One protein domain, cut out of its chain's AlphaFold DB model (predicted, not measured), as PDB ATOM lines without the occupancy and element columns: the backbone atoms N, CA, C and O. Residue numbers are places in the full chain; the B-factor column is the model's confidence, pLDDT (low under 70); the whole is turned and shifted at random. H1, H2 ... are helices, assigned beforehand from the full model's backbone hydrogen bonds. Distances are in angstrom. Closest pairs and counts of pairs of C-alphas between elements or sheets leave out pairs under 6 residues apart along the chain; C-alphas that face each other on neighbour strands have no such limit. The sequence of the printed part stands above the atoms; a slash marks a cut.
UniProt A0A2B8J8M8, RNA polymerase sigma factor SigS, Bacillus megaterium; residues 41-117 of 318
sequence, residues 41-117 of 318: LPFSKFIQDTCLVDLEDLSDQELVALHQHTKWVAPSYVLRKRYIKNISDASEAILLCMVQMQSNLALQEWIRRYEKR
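What this domain is: This is residues 41 to 117 of the 318 residues of the protein "RNA polymerase sigma factor SigS" of Bacillus megaterium (UniProt A0A2B8J8M8). Three helices, H2, H3 and H4, form a crossed core, with H5 folded back on H4 at one end and H1 loosely placed at the other. The 77 printed residues hold five named helices, H1 to H5 in order, and no named strand: all helix, compact, radius of gyration of the C-alphas 12.9 A, elongated at 45 by 26 by 20 A.

Where its parts are: Find C-alpha 43 at (169.278, -94.382, 134.336), where H1, residues 43 to 51, begins. Next come H2, residues 60 to 69, 14.2 A; H3, 74 to 83, 14.6 A; H4, 92 to 99; and H5, 104 to 114, 15.7 A, ending at (182.421, -118.096, 114.180).

How they stand to each other: Look at the hub H4: it touches H2 (C-alphas 64 and 94 closest, 6.5 A), H3 (76 and 97, 6.1 A) and H5 (95 and 106, 5.4 A). H2 and H3 form a hairpin, C-alphas 63 and 75 closest at 4.9 A; H4 and H5 form another. H1 is close to H3 but not clearly touching, C-alphas 47 and 74 being 7.9 A apart. Every O i to N i+4 pair is within hydrogen-bond range in H1 to H4, and 6 of 7 in H5.

The domain as a whole: The printed part has no cut and no long link; residues 41 to 54 are under pLDDT 70.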
ATOM      1  N   LEU A  41     165.149 -97.089 130.776       34.19
ATOM      2  CA  LEU A  41     165.308 -95.609 130.714       34.19
ATOM      3  C   LEU A  41     164.540 -94.972 131.897       34.19
ATOM      4  O   LEU A  41     163.417 -95.404 132.134       34.19
ATOM      5  N   PRO A  42     165.074 -93.967 132.633       39.12
ATOM      6  CA  PRO A  42     166.216 -93.090 132.356       39.12
ATOM      7  C   PRO A  42     167.307 -93.194 133.449       39.12
ATOM      8  O   PRO A  42     167.369 -92.389 134.372       39.12
ATOM      9  N   PHE A  43     168.199 -94.186 133.351       39.31
ATOM     10  CA  PHE A  43     169.278 -94.382 134.336       39.31
ATOM     11  C   PHE A  43     170.566 -93.597 134.039       39.31
ATOM     12  O   PHE A  43     171.433 -93.532 134.908       39.31
ATOM     13  N   SER A  44     170.718 -92.993 132.850       45.12
ATOM     14  CA  SER A  44     171.953 -92.262 132.510       45.12
ATOM     15  C   SER A  44     172.165 -91.063 133.428       45.12
ATOM     16  O   SER A  44     173.259 -90.900 133.950       45.12
ATOM     17  N   LYS A  45     171.098 -90.304 133.710       40.62
ATOM     18  CA  LYS A  45     171.165 -89.102 134.546       40.62
ATOM     19  C   LYS A  45     171.535 -89.431 135.993       40.62
ATOM     20  O   LYS A  45     172.465 -88.857 136.528       40.62
ATOM     21  N   PHE A  46     170.920 -90.461 136.578       40.31
ATOM     22  CA  PHE A  46     171.247 -90.912 137.937       40.31
ATOM     23  C   PHE A  46     172.697 -91.410 138.070       40.31
ATOM     24  O   PHE A  46     173.357 -91.130 139.067       40.31
ATOM     25  N   ILE A  47     173.221 -92.131 137.071       40.75
ATOM     26  CA  ILE A  47     174.619 -92.597 137.078       40.75
ATOM     27  C   ILE A  47     175.593 -91.422 136.889       40.75
ATOM     28  O   ILE A  47     176.597 -91.367 137.598       40.75
ATOM     29  N   GLN A  48     175.282 -90.475 135.996       44.31
ATOM     30  CA  GLN A  48     176.055 -89.241 135.789       44.31
ATOM     31  C   GLN A  48     176.089 -88.386 137.068       44.31
ATOM     32  O   GLN A  48     177.168 -88.002 137.521       44.31
ATOM     33  N   ASP A  49     174.934 -88.192 137.708       38.91
ATOM     34  CA  ASP A  49     174.779 -87.388 138.925       38.91
ATOM     35  C   ASP A  49     175.474 -88.025 140.145       38.91
ATOM     36  O   ASP A  49     175.947 -87.318 141.035       38.91
ATOM     37  N   THR A  50     175.573 -89.361 140.193       39.31
ATOM     38  CA  THR A  50     176.162 -90.086 141.335       39.31
ATOM     39  C   THR A  50     177.666 -90.348 141.177       39.31
ATOM     40  O   THR A  50     178.373 -90.419 142.179       39.31
ATOM     41  N   CYS A  51     178.177 -90.510 139.950       44.22
ATOM     42  CA  CYS A  51     179.587 -90.856 139.706       44.22
ATOM     43  C   CYS A  51     180.454 -89.688 139.206       44.22
ATOM     44  O   CYS A  51     181.665 -89.866 139.144       44.22
ATOM     45  N   LEU A  52     179.881 -88.522 138.864       49.81
ATOM     46  CA  LEU A  52     180.600 -87.342 138.335       49.81
ATOM     47  C   LEU A  52     181.497 -87.627 137.106       49.81
ATOM     48  O   LEU A  52     182.391 -86.844 136.798       49.81
ATOM     49  N   VAL A  53     181.271 -88.734 136.397       52.78
ATOM     50  CA  VAL A  53     182.007 -89.115 135.184       52.78
ATOM     51  C   VAL A  53     180.997 -89.281 134.063       52.78
ATOM     52  O   VAL A  53     180.132 -90.161 134.141       52.78
ATOM     53  N   ASP A  54     181.109 -88.456 133.019       66.31
ATOM     54  CA  ASP A  54     180.348 -88.682 131.797       66.31
ATOM     55  C   ASP A  54     180.997 -89.811 130.994       66.31
ATOM     56  O   ASP A  54     182.045 -89.666 130.368       66.31
ATOM     57  N   LEU A  55     180.388 -90.990 131.068       70.06
ATOM     58  CA  LEU A  55     180.856 -92.165 130.342       70.06
ATOM     59  C   LEU A  55     180.580 -92.068 128.834       70.06
ATOM     60  O   LEU A  55     181.114 -92.884 128.083       70.06
ATOM     61  N   GLU A  56     179.728 -91.135 128.390       72.88
ATOM     62  CA  GLU A  56     179.386 -90.993 126.972       72.88
ATOM     63  C   GLU A  56     180.556 -90.465 126.131       72.88
ATOM     64  O   GLU A  56     180.634 -90.824 124.956       72.88
ATOM     65  N   ASP A  57     181.503 -89.750 126.743       78.00
ATOM     66  CA  ASP A  57     182.688 -89.195 126.075       78.00
ATOM     67  C   ASP A  57     183.871 -90.175 125.999       78.00
ATOM     68  O   ASP A  57     184.791 -89.990 125.202       78.00
ATOM     69  N   LEU A  58     183.855 -91.248 126.796       78.81
ATOM     70  CA  LEU A  58     184.947 -92.226 126.817       78.81
ATOM     71  C   LEU A  58     184.978 -93.075 125.544       78.81
ATOM     72  O   LEU A  58     183.946 -93.520 125.032       78.81
ATOM     73  N   SER A  59     186.172 -93.399 125.064       86.69
ATOM     74  CA  SER A  59     186.358 -94.327 123.951       86.69
ATOM     75  C   SER A  59     185.911 -95.749 124.313       86.69
ATOM     76  O   SER A  59     185.864 -96.155 125.477       86.69
ATOM     77  N   ASP A  60     185.615 -96.566 123.300       91.25
ATOM     78  CA  ASP A  60     185.236 -97.964 123.533       91.25
ATOM     79  C   ASP A  60     186.346 -98.769 124.223       91.25
ATOM     80  O   ASP A  60     186.055 -99.669 125.011       91.25
ATOM     81  N   GLN A  61     187.615 -98.442 123.956       86.31
ATOM     82  CA  GLN A  61     188.756 -99.097 124.596       86.31
ATOM     83  C   GLN A  61     188.793 -98.807 126.100       86.31
ATOM     84  O   GLN A  61     188.984 -99.728 126.895       86.31
ATOM     85  N   GLU A  62     188.542 -97.558 126.496       80.06
ATOM     86  CA  GLU A  62     188.469 -97.159 127.904       80.06
ATOM     87  C   GLU A  62     187.285 -97.821 128.607       80.06
ATOM     88  O   GLU A  62     187.444 -98.371 129.698       80.06
ATOM     89  N   LEU A  63     186.112 -97.867 127.967       82.69
ATOM     90  CA  LEU A  63     184.935 -98.539 128.525       82.69
ATOM     91  C   LEU A  63     185.160-100.048 128.707       82.69
ATOM     92  O   LEU A  63     184.775-100.617 129.734       82.69
ATOM     93  N   VAL A  64     185.813-100.705 127.743       87.62
ATOM     94  CA  VAL A  64     186.210-102.116 127.857       87.62
ATOM     95  C   VAL A  64     187.200-102.304 129.006       87.62
ATOM     96  O   VAL A  64     187.005-103.204 129.824       87.62
ATOM     97  N   ALA A  65     188.229-101.460 129.110       79.38
ATOM     98  CA  ALA A  65     189.223-101.543 130.178       79.38
ATOM     99  C   ALA A  65     188.581-101.356 131.563       79.38
ATOM    100  O   ALA A  65     188.816-102.162 132.469       79.38
ATOM    101  N   LEU A  66     187.703-100.359 131.708       76.50
ATOM    102  CA  LEU A  66     186.937-100.127 132.931       76.50
ATOM    103  C   LEU A  66     186.089-101.347 133.287       76.50
ATOM    104  O   LEU A  66     186.090-101.767 134.443       76.50
ATOM    105  N   HIS A  67     185.413-101.971 132.318       84.19
ATOM    106  CA  HIS A  67     184.675-103.199 132.592       84.19
ATOM    107  C   HIS A  67     185.601-104.337 133.044       84.19
ATOM    108  O   HIS A  67     185.321-104.971 134.057       84.19
ATOM    109  N   GLN A  68     186.694-104.620 132.334       80.94
ATOM    110  CA  GLN A  68     187.540-105.784 132.637       80.94
ATOM    111  C   GLN A  68     188.283-105.654 133.973       80.94
ATOM    112  O   GLN A  68     188.477-106.650 134.671       80.94
ATOM    113  N   HIS A  69     188.675-104.437 134.352       77.62
ATOM    114  CA  HIS A  69     189.533-104.208 135.517       77.62
ATOM    115  C   HIS A  69     188.796-103.707 136.759       77.62
ATOM    116  O   HIS A  69     189.403-103.622 137.829       77.62
ATOM    117  N   THR A  70     187.493-103.430 136.661       75.69
ATOM    118  CA  THR A  70     186.683-102.984 137.798       75.69
ATOM    119  C   THR A  70     185.426-103.838 137.986       75.69
ATOM    120  O   THR A  70     184.986-104.593 137.115       75.69
ATOM    121  N   LYS A  71     184.804-103.704 139.162       73.75
ATOM    122  CA  LYS A  71     183.470-104.264 139.429       73.75
ATOM    123  C   LYS A  71     182.347-103.407 138.832       73.75
ATOM    124  O   LYS A  71     181.181-103.768 138.968       73.75
ATOM    125  N   TRP A  72     182.680-102.285 138.195       75.19
ATOM    126  CA  TRP A  72     181.702-101.347 137.680       75.19
ATOM    127  C   TRP A  72     181.053-101.878 136.404       75.19
ATOM    128  O   TRP A  72     181.717-102.339 135.475       75.19
ATOM    129  N   VAL A  73     179.726-101.832 136.380       74.38
ATOM    130  CA  VAL A  73     178.922-102.389 135.291       74.38
ATOM    131  C   VAL A  73     178.497-101.312 134.286       74.38
ATOM    132  O   VAL A  73     178.245-101.628 133.125       74.38
ATOM    133  N   ALA A  74     178.472-100.036 134.695       77.56
ATOM    134  CA  ALA A  74     178.053 -98.915 133.849       77.56
ATOM    135  C   ALA A  74     178.749 -98.859 132.474       77.56
ATOM    136  O   ALA A  74     178.032 -98.679 131.487       77.56
ATOM    137  N   PRO A  75     180.070 -99.118 132.349       84.69
ATOM    138  CA  PRO A  75     180.728 -99.100 131.043       84.69
ATOM    139  C   PRO A  75     180.106-100.070 130.027       84.69
ATOM    140  O   PRO A  75     179.906 -99.715 128.866       84.69
ATOM    141  N   SER A  76     179.698-101.268 130.460       83.69
ATOM    142  CA  SER A  76     179.032-102.240 129.578       83.69
ATOM    143  C   SER A  76     177.652-101.788 129.122       83.69
ATOM    144  O   SER A  76     177.236-102.143 128.022       83.69
ATOM    145  N   TYR A  77     176.930-101.020 129.942       79.69
ATOM    146  CA  TYR A  77     175.637-100.465 129.543       79.69
ATOM    147  C   TYR A  77     175.795 -99.381 128.482       79.69
ATOM    148  O   TYR A  77     175.011 -99.358 127.535       79.69
ATOM    149  N   VAL A  78     176.820 -98.534 128.598       82.50
ATOM    150  CA  VAL A  78     177.142 -97.523 127.579       82.50
ATOM    151  C   VAL A  78     177.528 -98.200 126.269       82.50
ATOM    152  O   VAL A  78     176.939 -97.898 125.233       82.50
ATOM    153  N   LEU A  79     178.414 -99.202 126.321       86.88
ATOM    154  CA  LEU A  79     178.751-100.022 125.155       86.88
ATOM    155  C   LEU A  79     177.501-100.670 124.542       86.88
ATOM    156  O   LEU A  79     177.286-100.597 123.334       86.88
ATOM    157  N   ARG A  80     176.616-101.251 125.363       82.81
ATOM    158  CA  ARG A  80     175.347-101.823 124.891       82.81
ATOM    159  C   ARG A  80     174.468-100.775 124.213       82.81
ATOM    160  O   ARG A  80     173.942-101.058 123.144       82.81
ATOM    161  N   LYS A  81     174.323 -99.582 124.795       82.31
ATOM    162  CA  LYS A  81     173.548 -98.467 124.223       82.31
ATOM    163  C   LYS A  81     174.108 -98.044 122.862       82.31
ATOM    164  O   LYS A  81     173.320 -97.872 121.936       82.31
ATOM    165  N   ARG A  82     175.439 -97.939 122.725       88.69
ATOM    166  CA  ARG A  82     176.118 -97.568 121.468       88.69
ATOM    167  C   ARG A  82     175.833 -98.560 120.337       88.69
ATOM    168  O   ARG A  82     175.510 -98.143 119.231       88.69
ATOM    169  N   TYR A  83     175.880 -99.858 120.630       88.75
ATOM    170  CA  TYR A  83     175.844-100.907 119.602       88.75
ATOM    171  C   TYR A  83     174.517-101.680 119.507       88.75
ATOM    172  O   TYR A  83     174.420-102.619 118.725       88.75
ATOM    173  N   ILE A  84     173.465-101.309 120.252       80.56
ATOM    174  CA  ILE A  84     172.196-102.069 120.250       80.56
ATOM    175  C   ILE A  84     171.522-102.129 118.872       80.56
ATOM    176  O   ILE A  84     170.886-103.129 118.553       80.56
ATOM    177  N   LYS A  85     171.654-101.066 118.066       80.69
ATOM    178  CA  LYS A  85     171.070-100.994 116.718       80.69
ATOM    179  C   LYS A  85     171.950-101.674 115.665       80.69
ATOM    180  O   LYS A  85     171.413-102.318 114.775       80.69
ATOM    181  N   ASN A  86     173.275-101.577 115.811       90.38
ATOM    182  CA  ASN A  86     174.270-102.072 114.854       90.38
ATOM    183  C   ASN A  86     175.305-102.966 115.559       90.38
ATOM    184  O   ASN A  86     176.485-102.635 115.656       90.38
ATOM    185  N   ILE A  87     174.862-104.103 116.100       89.44
ATOM    186  CA  ILE A  87     175.749-104.972 116.891       89.44
ATOM    187  C   ILE A  87     176.851-105.635 116.052       89.44
ATOM    188  O   ILE A  87     177.903-105.997 116.579       89.44
ATOM    189  N   SER A  88     176.636-105.737 114.738       92.38
ATOM    190  CA  SER A  88     177.622-106.209 113.762       92.38
ATOM    191  C   SER A  88     178.924-105.415 113.794       92.38
ATOM    192  O   SER A  88     179.973-105.975 113.488       92.38
ATOM    193  N   ASP A  89     178.871-104.148 114.202       94.88
ATOM    194  CA  ASP A  89     180.014-103.235 114.149       94.88
ATOM    195  C   ASP A  89     180.854-103.306 115.436       94.88
ATOM    196  O   ASP A  89     181.969-102.792 115.494       94.88
ATOM    197  N   ALA A  90     180.351-103.980 116.476       94.44
ATOM    198  CA  ALA A  90     181.047-104.114 117.749       94.44
ATOM    199  C   ALA A  90     182.332-104.946 117.605       94.44
ATOM    200  O   ALA A  90     182.359-105.996 116.958       94.44
ATOM    201  N   SER A  91     183.415-104.540 118.264       96.00
ATOM    202  CA  SER A  91     184.617-105.377 118.359       96.00
ATOM    203  C   SER A  91     184.369-106.618 119.232       96.00
ATOM    204  O   SER A  91     183.438-106.660 120.038       96.00
ATOM    205  N   GLU A  92     185.219-107.642 119.122       94.69
ATOM    206  CA  GLU A  92     185.091-108.843 119.965       94.69
ATOM    207  C   GLU A  92     185.206-108.545 121.458       94.69
ATOM    208  O   GLU A  92     184.511-109.158 122.262       94.69
ATOM    209  N   ALA A  93     186.045-107.579 121.837       94.56
ATOM    210  CA  ALA A  93     186.187-107.177 123.229       94.56
ATOM    211  C   ALA A  93     184.885-106.565 123.771       94.56
ATOM    212  O   ALA A  93     184.500-106.826 124.910       94.56
ATOM    213  N   ILE A  94     184.173-105.803 122.936       95.75
ATOM    214  CA  ILE A  94     182.865-105.242 123.277       95.75
ATOM    215  C   ILE A  94     181.826-106.361 123.401       95.75
ATOM    216  O   ILE A  94     181.096-106.401 124.393       95.75
ATOM    217  N   LEU A  95     181.785-107.295 122.442       95.56
ATOM    218  CA  LEU A  95     180.892-108.457 122.510       95.56
ATOM    219  C   LEU A  95     181.141-109.270 123.785       95.56
ATOM    220  O   LEU A  95     180.187-109.576 124.494       95.56
ATOM    221  N   LEU A  96     182.403-109.530 124.139       94.81
ATOM    222  CA  LEU A  96     182.773-110.196 125.387       94.81
ATOM    223  C   LEU A  96     182.223-109.447 126.609       94.81
ATOM    224  O   LEU A  96     181.551-110.064 127.433       94.81
ATOM    225  N   CYS A  97     182.437-108.131 126.712       92.62
ATOM    226  CA  CYS A  97     181.900-107.316 127.809       92.62
ATOM    227  C   CYS A  97     180.367-107.394 127.904       92.62
ATOM    228  O   CYS A  97     179.810-107.400 129.001       92.62
ATOM    229  N   MET A  98     179.663-107.449 126.770       88.19
ATOM    230  CA  MET A  98     178.206-107.589 126.750       88.19
ATOM    231  C   MET A  98     177.746-109.007 127.118       88.19
ATOM    232  O   MET A  98     176.746-109.158 127.819       88.19
ATOM    233  N   VAL A  99     178.463-110.047 126.687       90.81
ATOM    234  CA  VAL A  99     178.171-111.452 127.026       90.81
ATOM    235  C   VAL A  99     178.449-111.733 128.502       90.81
ATOM    236  O   VAL A  99     177.666-112.420 129.150       90.81
ATOM    237  N   GLN A 100     179.487-111.124 129.080       90.69
ATOM    238  CA  GLN A 100     179.739-111.127 130.529       90.69
ATOM    239  C   GLN A 100     178.586-110.501 131.329       90.69
ATOM    240  O   GLN A 100     178.409-110.818 132.502       90.69
ATOM    241  N   MET A 101     177.784-109.656 130.676       85.19
ATOM    242  CA  MET A 101     176.544-109.076 131.191       85.19
ATOM    243  C   MET A 101     175.282-109.806 130.713       85.19
ATOM    244  O   MET A 101     174.191-109.242 130.769       85.19
ATOM    245  N   GLN A 102     175.424-111.047 130.242       85.31
ATOM    246  CA  GLN A 102     174.324-111.925 129.827       85.31
ATOM    247  C   GLN A 102     173.475-111.353 128.676       85.31
ATOM    248  O   GLN A 102     172.272-111.587 128.575       85.31
ATOM    249  N   SER A 103     174.094-110.582 127.775       84.69
ATOM    250  CA  SER A 103     173.427-110.097 126.565       84.69
ATOM    251  C   SER A 103     173.287-111.210 125.519       84.69
ATOM    252  O   SER A 103     174.252-111.554 124.835       84.69
ATOM    253  N   ASN A 104     172.063-111.714 125.335       83.50
ATOM    254  CA  ASN A 104     171.752-112.723 124.312       83.50
ATOM    255  C   ASN A 104     172.043-112.235 122.887       83.50
ATOM    256  O   ASN A 104     172.553-112.995 122.071       83.50
ATOM    257  N   LEU A 105     171.768-110.958 122.596       84.00
ATOM    258  CA  LEU A 105     172.025-110.372 121.276       84.00
ATOM    259  C   LEU A 105     173.525-110.393 120.943       84.00
ATOM    260  O   LEU A 105     173.914-110.762 119.839       84.00
ATOM    261  N   ALA A 106     174.370-110.049 121.921       89.06
ATOM    262  CA  ALA A 106     175.821-110.086 121.750       89.06
ATOM    263  C   ALA A 106     176.340-111.515 121.594       89.06
ATOM    264  O   ALA A 106     177.219-111.752 120.772       89.06
ATOM    265  N   LEU A 107     175.772-112.468 122.339       88.69
ATOM    266  CA  LEU A 107     176.124-113.877 122.203       88.69
ATOM    267  C   LEU A 107     175.783-114.409 120.807       88.69
ATOM    268  O   LEU A 107     176.622-115.054 120.188       88.69
ATOM    269  N   GLN A 108     174.590-114.108 120.289       90.00
ATOM    270  CA  GLN A 108     174.172-114.523 118.946       90.00
ATOM    271  C   GLN A 108     175.093-113.967 117.861       90.00
ATOM    272  O   GLN A 108     175.536-114.718 116.994       90.00
ATOM    273  N   GLU A 109     175.435-112.679 117.934       93.88
ATOM    274  CA  GLU A 109     176.379-112.074 116.992       93.88
ATOM    275  C   GLU A 109     177.780-112.691 117.124       93.88
ATOM    276  O   GLU A 109     178.428-112.994 116.122       93.88
ATOM    277  N   TRP A 110     178.239-112.967 118.348       95.44
ATOM    278  CA  TRP A 110     179.532-113.611 118.560       95.44
ATOM    279  C   TRP A 110     179.570-115.032 117.982       95.44
ATOM    280  O   TRP A 110     180.530-115.385 117.301       95.44
ATOM    281  N   ILE A 111     178.504-115.820 118.164       94.62
ATOM    282  CA  ILE A 111     178.352-117.147 117.548       94.62
ATOM    283  C   ILE A 111     178.347-117.026 116.021       94.62
ATOM    284  O   ILE A 111     179.089-117.744 115.349       94.62
ATOM    285  N   ARG A 112     177.572-116.085 115.467       95.06
ATOM    286  CA  ARG A 112     177.454-115.857 114.019       95.06
ATOM    287  C   ARG A 112     178.811-115.617 113.356       95.06
ATOM    288  O   ARG A 112     179.078-116.171 112.292       95.06
ATOM    289  N   ARG A 113     179.705-114.849 113.993       95.62
ATOM    290  CA  ARG A 113     181.064-114.586 113.474       95.62
ATOM    291  C   ARG A 113     181.915-115.843 113.317       95.62
ATOM    292  O   ARG A 113     182.792-115.890 112.454       95.62
ATOM    293  N   TYR A 114     181.646-116.862 114.127       95.56
ATOM    294  CA  TYR A 114     182.421-118.096 114.180       95.56
ATOM    295  C   TYR A 114     181.690-119.319 113.621       95.56
ATOM    296  O   TYR A 114     182.304-120.377 113.527       95.56
ATOM    297  N   GLU A 115     180.441-119.185 113.169       90.25
ATOM    298  CA  GLU A 115     179.612-120.287 112.662       90.25
ATOM    299  C   GLU A 115     180.339-121.134 111.602       90.25
ATOM    300  O   GLU A 115     180.432-122.353 111.718       90.25
ATOM    301  N   LYS A 116     180.961-120.483 110.609       90.81
ATOM    302  CA  LYS A 116     181.714-121.160 109.535       90.81
ATOM    303  C   LYS A 116     183.173-121.475 109.890       90.81
ATOM    304  O   LYS A 116     183.882-122.078 109.089       90.81
ATOM    305  N   ARG A 117     183.672-121.006 111.040       93.94
ATOM    306  CA  ARG A 117     185.093-121.076 111.442       93.94
ATOM    307  C   ARG A 117     185.249-121.374 112.933       93.94
ATOM    308  O   ARG A 117     186.091-120.778 113.604       93.94
TER     309      ARG A 117